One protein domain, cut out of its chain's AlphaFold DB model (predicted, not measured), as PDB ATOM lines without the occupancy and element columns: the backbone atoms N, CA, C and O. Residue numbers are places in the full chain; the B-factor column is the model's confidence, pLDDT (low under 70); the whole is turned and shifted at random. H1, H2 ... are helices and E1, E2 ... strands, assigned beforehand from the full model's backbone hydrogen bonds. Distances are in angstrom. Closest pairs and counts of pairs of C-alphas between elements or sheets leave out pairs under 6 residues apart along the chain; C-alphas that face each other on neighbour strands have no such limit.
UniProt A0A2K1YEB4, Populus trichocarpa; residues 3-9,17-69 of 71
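Overview. This is residues 3 to 9 and 17 to 69 of the 71 residues of a protein of Populus trichocarpa (UniProt A0A2K1YEB4). One long helix, H4, forms the backbone of a flat model, with H3 and H2 along one side of it and H1 on the other side, pointing away from it. H3 and H4 make a helical hairpin, H2 packs on the last part of H4, and beyond that end the short strand E1 pairs with residues 17 to 18. The printed part has 60 residues with four named helices and one named strand, in the order H1, H2, H3, H4, E1. The class is mostly helix. The whole is only just compact, close to loose, with a radius of gyration of the C-alphas of 12.5 A and spans of 35 by 31 by 14 A.

Arrangement. H1, residues 3 to 9, only just touches H4, residues 47 to 61, with 3 pairs of C-alphas within 8 A. The closest C-alphas are those of Met 3 and Ala 56, 5.9 A apart, and the two lines are about perpendicular at 80 degrees; of H4, residues 56 to 60 alone touch H1. H2, residues 22 to 27, touches residues 57 to 61 of H4 alone, with the C-alphas of Gly 26 and Lys 58 closest at 4.0 A. These two run opposite ways at a steep tilt of 38 degrees, only just past shallow. H3, residues 31 to 42, is close to H2 but not clearly touching, the closest C-alphas being those of Val 25 and Phe 32, 6.7 A apart. H3 and H4 form a hairpin, opposite ways at a shallow tilt of 19 degrees. There residues 36 to 40 of H3 alone touch residues 47 to 50 of H4 alone, and the closest C-alphas are those of Glu 40 and Val 50, 6.7 A apart. H4 is the hub, touching three helices. E1, residues 66 to 68, pairs with no named strand, but residues 17 to 18 pair with its residues 67 to 68, parallel. E1 is apart from H1, H3 and H4. In H1, H2, H3 and H4 every O i to N i+4 pair is within hydrogen-bond range.

Along the chain. H1 begins at C-alpha 3, at (21.923, 39.606, -0.765). H2 has 6 residues. H3 is 16.8 A long from first to last C-alpha. H4 is 21.4 A long, from C-alpha 47 at (28.432, 56.134, -4.148) to C-alpha 61 at (15.669, 43.608, 7.520). E1 ends at C-alpha 68, at (18.938, 38.987, 20.273).

Size, cuts and confidence. The two C-alphas farthest apart are those of Glu 45 and Gly 69, at 36.2 A. Residues 10 to 16 are not printed, and C-alphas 9 and 17 are 23.6 A apart across this cut, which lies in the link from H1 to H2. The links from H2 to H3, H3 to H4 and H4 to E1 are tight. The mean pLDDT of the printed part is 95.7, and no printed residue is under 70.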
ATOM      1  N   MET A   3      23.259  39.377  -0.196       94.75
ATOM      2  CA  MET A   3      21.923  39.606  -0.765       94.75
ATOM      3  C   MET A   3      21.870  39.408  -2.283       94.75
ATOM      4  O   MET A   3      20.880  38.923  -2.817       94.75
ATOM      5  N   GLU A   4      22.963  39.683  -2.985       91.81
ATOM      6  CA  GLU A   4      23.078  39.395  -4.416       91.81
ATOM      7  C   GLU A   4      23.073  37.883  -4.690       91.81
ATOM      8  O   GLU A   4      22.372  37.424  -5.593       91.81
ATOM      9  N   ARG A   5      23.775  37.085  -3.870       93.06
ATOM     10  CA  ARG A   5      23.714  35.612  -3.937       93.06
ATOM     11  C   ARG A   5      22.297  35.112  -3.661       93.06
ATOM     12  O   ARG A   5      21.779  34.297  -4.412       93.06
ATOM     13  N   ARG A   6      21.614  35.665  -2.656       93.00
ATOM     14  CA  ARG A   6      20.202  35.346  -2.395       93.00
ATOM     15  C   ARG A   6      19.315  35.560  -3.632       93.00
ATOM     16  O   ARG A   6      18.487  34.704  -3.921       93.00
ATOM     17  N   ARG A   7      19.501  36.658  -4.380       91.06
ATOM     18  CA  ARG A   7      18.713  36.966  -5.593       91.06
ATOM     19  C   ARG A   7      19.070  36.090  -6.796       91.06
ATOM     20  O   ARG A   7      18.185  35.715  -7.552       91.06
ATOM     21  N   THR A   8      20.355  35.799  -6.986       93.75
ATOM     22  CA  THR A   8      20.868  35.151  -8.209       93.75
ATOM     23  C   THR A   8      20.952  33.634  -8.108       93.75
ATOM     24  O   THR A   8      20.707  32.942  -9.090       93.75
ATOM     25  N   THR A   9      21.288  33.108  -6.932       91.56
ATOM     26  CA  THR A   9      21.497  31.672  -6.698       91.56
ATOM     27  C   THR A   9      20.457  31.057  -5.762       91.56
ATOM     28  O   THR A   9      20.544  29.869  -5.471       91.56
ATOM     29  N   PHE A  17      19.835  39.789  14.385       95.62
ATOM     30  CA  PHE A  17      19.874  41.185  14.804       95.62
ATOM     31  C   PHE A  17      20.294  41.230  16.270       95.62
ATOM     32  O   PHE A  17      19.511  40.862  17.140       95.62
ATOM     33  N   TYR A  18      21.541  41.614  16.532       95.25
ATOM     34  CA  TYR A  18      22.113  41.638  17.876       95.25
ATOM     35  C   TYR A  18      22.149  43.064  18.420       95.25
ATOM     36  O   TYR A  18      22.807  43.916  17.827       95.25
ATOM     37  N   ASP A  19      21.439  43.297  19.522       94.00
ATOM     38  CA  ASP A  19      21.302  44.587  20.209       94.00
ATOM     39  C   ASP A  19      20.897  45.746  19.277       94.00
ATOM     40  O   ASP A  19      21.306  46.899  19.417       94.00
ATOM     41  N   VAL A  20      20.100  45.420  18.257       93.75
ATOM     42  CA  VAL A  20      19.579  46.381  17.285       93.75
ATOM     43  C   VAL A  20      18.145  46.036  16.921       93.75
ATOM     44  O   VAL A  20      17.784  44.870  16.748       93.75
ATOM     45  N   ASP A  21      17.330  47.071  16.742       94.06
ATOM     46  CA  ASP A  21      15.995  46.926  16.177       94.06
ATOM     47  C   ASP A  21      16.117  46.696  14.651       94.06
ATOM     48  O   ASP A  21      16.704  47.533  13.949       94.06
ATOM     49  N   PRO A  22      15.558  45.603  14.091       95.94
ATOM     50  CA  PRO A  22      15.584  45.349  12.648       95.94
ATOM     51  C   PRO A  22      15.050  46.518  11.806       95.94
ATOM     52  O   PRO A  22      15.539  46.775  10.707       95.94
ATOM     53  N   SER A  23      14.090  47.291  12.319       95.69
ATOM     54  CA  SER A  23      13.547  48.474  11.648       95.69
ATOM     55  C   SER A  23      14.548  49.627  11.559       95.69
ATOM     56  O   SER A  23      14.457  50.418  10.615       95.69
ATOM     57  N   GLN A  24      15.499  49.734  12.498       96.56
ATOM     58  CA  GLN A  24      16.608  50.687  12.406       96.56
ATOM     59  C   GLN A  24      17.603  50.259  11.332       96.56
ATOM     60  O   GLN A  24      18.074  51.108  10.577       96.56
ATOM     61  N   VAL A  25      17.849  48.953  11.194       97.12
ATOM     62  CA  VAL A  25      18.675  48.394  10.112       97.12
ATOM     63  C   VAL A  25      18.027  48.661   8.753       97.12
ATOM     64  O   VAL A  25      18.666  49.215   7.860       97.12
ATOM     65  N   GLY A  26      16.742  48.323   8.606       97.12
ATOM     66  CA  GLY A  26      16.018  48.377   7.334       97.12
ATOM     67  C   GLY A  26      15.688  49.783   6.839       97.12
ATOM     68  O   GLY A  26      15.679  50.024   5.631       97.12
ATOM     69  N   ARG A  27      15.465  50.730   7.758       97.81
ATOM     70  CA  ARG A  27      15.264  52.156   7.436       97.81
ATOM     71  C   ARG A  27      16.541  52.987   7.556       97.81
ATOM     72  O   ARG A  27      16.498  54.185   7.295       97.81
ATOM     73  N   GLN A  28      17.646  52.364   7.968       97.81
ATOM     74  CA  GLN A  28      18.924  53.014   8.254       97.81
ATOM     75  C   GLN A  28      18.766  54.233   9.184       97.81
ATOM     76  O   GLN A  28      19.253  55.321   8.885       97.81
ATOM     77  N   THR A  29      18.059  54.063  10.307       97.62
ATOM     78  CA  THR A  29      17.845  55.099  11.337       97.62
ATOM     79  C   THR A  29      18.697  54.838  12.584       97.62
ATOM     80  O   THR A  29      19.410  53.840  12.671       97.62
ATOM     81  N   GLY A  30      18.680  55.753  13.561       94.81
ATOM     82  CA  GLY A  30      19.504  55.626  14.767       94.81
ATOM     83  C   GLY A  30      21.001  55.681  14.441       94.81
ATOM     84  O   GLY A  30      21.436  56.535  13.666       94.81
ATOM     85  N   SER A  31      21.784  54.758  15.001       95.56
ATOM     86  CA  SER A  31      23.232  54.667  14.759       95.56
ATOM     87  C   SER A  31      23.582  54.430  13.284       95.56
ATOM     88  O   SER A  31      24.587  54.954  12.803       95.56
ATOM     89  N   PHE A  32      22.726  53.727  12.535       96.88
ATOM     90  CA  PHE A  32      22.927  53.493  11.104       96.88
ATOM     91  C   PHE A  32      22.868  54.794  10.299       96.88
ATOM     92  O   PHE A  32      23.659  54.960   9.376       96.88
ATOM     93  N   ALA A  33      21.998  55.745  10.662       97.31
ATOM     94  CA  ALA A  33      21.918  57.029   9.964       97.31
ATOM     95  C   ALA A  33      23.237  57.806  10.073       97.31
ATOM     96  O   ALA A  33      23.779  58.248   9.062       97.31
ATOM     97  N   ALA A  34      23.775  57.920  11.294       97.12
ATOM     98  CA  ALA A  34      25.049  58.592  11.542       97.12
ATOM     99  C   ALA A  34      26.205  57.891  10.815       97.12
ATOM    100  O   ALA A  34      27.020  58.549  10.174       97.12
ATOM    101  N   ALA A  35      26.231  56.554  10.843       97.56
ATOM    102  CA  ALA A  35      27.226  55.787  10.108       97.56
ATOM    103  C   ALA A  35      27.149  56.070   8.602       97.56
ATOM    104  O   ALA A  35      28.179  56.332   7.988       97.56
ATOM    105  N   PHE A  36      25.962  56.056   7.991       97.56
ATOM    106  CA  PHE A  36      25.834  56.298   6.553       97.56
ATOM    107  C   PHE A  36      26.302  57.693   6.133       97.56
ATOM    108  O   PHE A  36      26.939  57.796   5.091       97.56
ATOM    109  N   VAL A  37      26.089  58.733   6.946       97.56
ATOM    110  CA  VAL A  37      26.630  60.078   6.665       97.56
ATOM    111  C   VAL A  37      28.158  60.055   6.556       97.56
ATOM    112  O   VAL A  37      28.726  60.651   5.641       97.56
ATOM    113  N   GLU A  38      28.840  59.344   7.454       97.69
ATOM    114  CA  GLU A  38      30.303  59.242   7.417       97.69
ATOM    115  C   GLU A  38      30.802  58.367   6.257       97.69
ATOM    116  O   GLU A  38      31.810  58.691   5.622       97.69
ATOM    117  N   HIS A  39      30.074  57.301   5.915       97.06
ATOM    118  CA  HIS A  39      30.401  56.478   4.749       97.06
ATOM    119  C   HIS A  39      30.193  57.242   3.436       97.06
ATOM    120  O   HIS A  39      31.029  57.138   2.549       97.06
ATOM    121  N   GLU A  40      29.143  58.051   3.303       97.19
ATOM    122  CA  GLU A  40      28.908  58.869   2.103       97.19
ATOM    123  C   GLU A  40      30.031  59.889   1.872       97.19
ATOM    124  O   GLU A  40      30.441  60.106   0.734       97.19
ATOM    125  N   LYS A  41      30.596  60.462   2.944       97.06
ATOM    126  CA  LYS A  41      31.790  61.318   2.846       97.06
ATOM    127  C   LYS A  41      33.034  60.526   2.445       97.06
ATOM    128  O   LYS A  41      33.807  60.987   1.612       97.06
ATOM    129  N   SER A  42      33.230  59.354   3.052       97.56
ATOM    130  CA  SER A  42      34.431  58.528   2.861       97.56
ATOM    131  C   SER A  42      34.469  57.820   1.504       97.56
ATOM    132  O   SER A  42      35.547  57.518   1.005       97.56
ATOM    133  N   PHE A  43      33.302  57.556   0.912       96.62
ATOM    134  CA  PHE A  43      33.119  56.829  -0.348       96.62
ATOM    135  C   PHE A  43      32.418  57.698  -1.405       96.62
ATOM    136  O   PHE A  43      31.625  57.194  -2.200       96.62
ATOM    137  N   ASN A  44      32.692  59.004  -1.423       94.56
ATOM    138  CA  ASN A  44      32.035  59.955  -2.328       94.56
ATOM    139  C   ASN A  44      32.241  59.638  -3.830       94.56
ATOM    140  O   ASN A  44      31.366  59.934  -4.639       94.56
ATOM    141  N   GLU A  45      33.351  58.997  -4.203       97.44
ATOM    142  CA  GLU A  45      33.635  58.514  -5.565       97.44
ATOM    143  C   GLU A  45      33.044  57.116  -5.840       97.44
ATOM    144  O   GLU A  45      32.909  56.703  -6.989       97.44
ATOM    145  N   GLU A  46      32.627  56.393  -4.795       96.38
ATOM    146  CA  GLU A  46      32.078  55.031  -4.842       96.38
ATOM    147  C   GLU A  46      30.611  54.993  -4.366       96.38
ATOM    148  O   GLU A  46      30.169  54.030  -3.736       96.38
ATOM    149  N   MET A  47      29.811  56.023  -4.662       96.56
ATOM    150  CA  MET A  47      28.432  56.134  -4.148       96.56
ATOM    151  C   MET A  47      27.524  54.950  -4.518       96.56
ATOM    152  O   MET A  47      26.641  54.585  -3.741       96.56
ATOM    153  N   GLU A  48      27.777  54.288  -5.649       96.19
ATOM    154  CA  GLU A  48      27.101  53.038  -6.032       96.19
ATOM    155  C   GLU A  48      27.283  51.928  -4.986       96.19
ATOM    156  O   GLU A  48      26.358  51.173  -4.681       96.19
ATOM    157  N   ARG A  49      28.463  51.854  -4.363       95.31
ATOM    158  CA  ARG A  49      28.764  50.891  -3.302       95.31
ATOM    159  C   ARG A  49      27.967  51.194  -2.037       95.31
ATOM    160  O   ARG A  49      27.384  50.279  -1.454       95.31
ATOM    161  N   VAL A  50      27.893  52.469  -1.650       96.69
ATOM    162  CA  VAL A  50      27.101  52.920  -0.495       96.69
ATOM    163  C   VAL A  50      25.615  52.635  -0.717       96.69
ATOM    164  O   VAL A  50      24.942  52.093   0.162       96.69
ATOM    165  N   ASN A  51      25.107  52.918  -1.918       96.38
ATOM    166  CA  ASN A  51      23.732  52.603  -2.296       96.38
ATOM    167  C   ASN A  51      23.469  51.085  -2.280       96.38
ATOM    168  O   ASN A  51      22.445  50.631  -1.766       96.38
ATOM    169  N   GLY A  52      24.431  50.283  -2.745       96.81
ATOM    170  CA  GLY A  52      24.391  48.825  -2.649       96.81
ATOM    171  C   GLY A  52      24.230  48.324  -1.211       96.81
ATOM    172  O   GLY A  52      23.426  47.422  -0.959       96.81
ATOM    173  N   TRP A  53      24.921  48.939  -0.249       96.94
ATOM    174  CA  TRP A  53      24.753  48.627   1.173       96.94
ATOM    175  C   TRP A  53      23.375  49.022   1.707       96.94
ATOM    176  O   TRP A  53      22.765  48.226   2.419       96.94
ATOM    177  N   ARG A  54      22.851  50.201   1.337       97.31
ATOM    178  CA  ARG A  54      21.494  50.634   1.727       97.31
ATOM    179  C   ARG A  54      20.439  49.630   1.275       97.31
ATOM    180  O   ARG A  54      19.610  49.198   2.072       97.31
ATOM    181  N   ILE A  55      20.511  49.206   0.015       97.38
ATOM    182  CA  ILE A  55      19.590  48.216  -0.551       97.38
ATOM    183  C   ILE A  55      19.737  46.873   0.173       97.38
ATOM    184  O   ILE A  55      18.737  46.264   0.546       97.38
ATOM    185  N   ALA A  56      20.971  46.414   0.407       97.12
ATOM    186  CA  ALA A  56      21.213  45.144   1.083       97.12
ATOM    187  C   ALA A  56      20.667  45.132   2.522       97.12
ATOM    188  O   ALA A  56      20.051  44.147   2.923       97.12
ATOM    189  N   LEU A  57      20.857  46.217   3.283       97.25
ATOM    190  CA  LEU A  57      20.354  46.333   4.655       97.25
ATOM    191  C   LEU A  57      18.831  46.464   4.711       97.25
ATOM    192  O   LEU A  57      18.205  45.886   5.597       97.25
ATOM    193  N   LYS A  58      18.225  47.171   3.751       97.62
ATOM    194  CA  LYS A  58      16.767  47.211   3.610       97.62
ATOM    195  C   LYS A  58      16.198  45.811   3.385       97.62
ATOM    196  O   LYS A  58      15.333  45.376   4.129       97.62
ATOM    197  N   GLU A  59      16.731  45.081   2.409       96.44
ATOM    198  CA  GLU A  59      16.225  43.746   2.084       96.44
ATOM    199  C   GLU A  59      16.470  42.718   3.184       96.44
ATOM    200  O   GLU A  59      15.639  41.837   3.376       96.44
ATOM    201  N   VAL A  60      17.609  42.783   3.883       96.94
ATOM    202  CA  VAL A  60      17.902  41.815   4.945       96.94
ATOM    203  C   VAL A  60      16.993  42.025   6.160       96.94
ATOM    204  O   VAL A  60      16.628  41.050   6.808       96.94
ATOM    205  N   ALA A  61      16.591  43.270   6.438       96.94
ATOM    206  CA  ALA A  61      15.669  43.608   7.520       96.94
ATOM    207  C   ALA A  61      14.236  43.104   7.276       96.94
ATOM    208  O   ALA A  61      13.515  42.844   8.235       96.94
ATOM    209  N   ASP A  62      13.849  42.922   6.010       95.69
ATOM    210  CA  ASP A  62      12.542  42.378   5.622       95.69
ATOM    211  C   ASP A  62      12.486  40.835   5.707       95.69
ATOM    212  O   ASP A  62      11.434  40.230   5.484       95.69
ATOM    213  N   LEU A  63      13.606  40.162   6.006       96.19
ATOM    214  CA  LEU A  63      13.645  38.707   6.165       96.19
ATOM    215  C   LEU A  63      13.267  38.283   7.585       96.19
ATOM    216  O   LEU A  63      13.652  38.911   8.569       96.19
ATOM    217  N   ALA A  64      12.600  37.132   7.693       93.75
ATOM    218  CA  ALA A  64      12.442  36.455   8.973       93.75
ATOM    219  C   ALA A  64      13.822  36.095   9.547       93.75
ATOM    220  O   ALA A  64      14.637  35.464   8.871       93.75
ATOM    221  N   GLY A  65      14.063  36.487  10.795       94.88
ATOM    222  CA  GLY A  65      15.337  36.301  11.479       94.88
ATOM    223  C   GLY A  65      15.177  36.250  12.991       94.88
ATOM    224  O   GLY A  65      14.065  36.176  13.514       94.88
ATOM    225  N   MET A  66      16.302  36.288  13.695       96.75
ATOM    226  CA  MET A  66      16.356  36.239  15.155       96.75
ATOM    227  C   MET A  66      16.783  37.594  15.711       96.75
ATOM    228  O   MET A  66      17.805  38.124  15.290       96.75
ATOM    229  N   VAL A  67      16.029  38.139  16.664       95.19
ATOM    230  CA  VAL A  67      16.424  39.340  17.413       95.19
ATOM    231  C   VAL A  67      16.980  38.895  18.760       95.19
ATOM    232  O   VAL A  67      16.287  38.231  19.528       95.19
ATOM    233  N   LEU A  68      18.237  39.232  19.020       93.75
ATOM    234  CA  LEU A  68      18.938  38.987  20.273       93.75
ATOM    235  C   LEU A  68      19.164  40.344  20.939       93.75
ATOM    236  O   LEU A  68      19.999  41.112  20.480       93.75
ATOM    237  N   GLY A  69      18.389  40.659  21.972       81.31
ATOM    238  CA  GLY A  69      18.621  41.828  22.824       81.31
ATOM    239  C   GLY A  69      19.312  41.420  24.120       81.31
ATOM    240  O   GLY A  69      19.188  40.264  24.539       81.31
TER     241      GLY A  69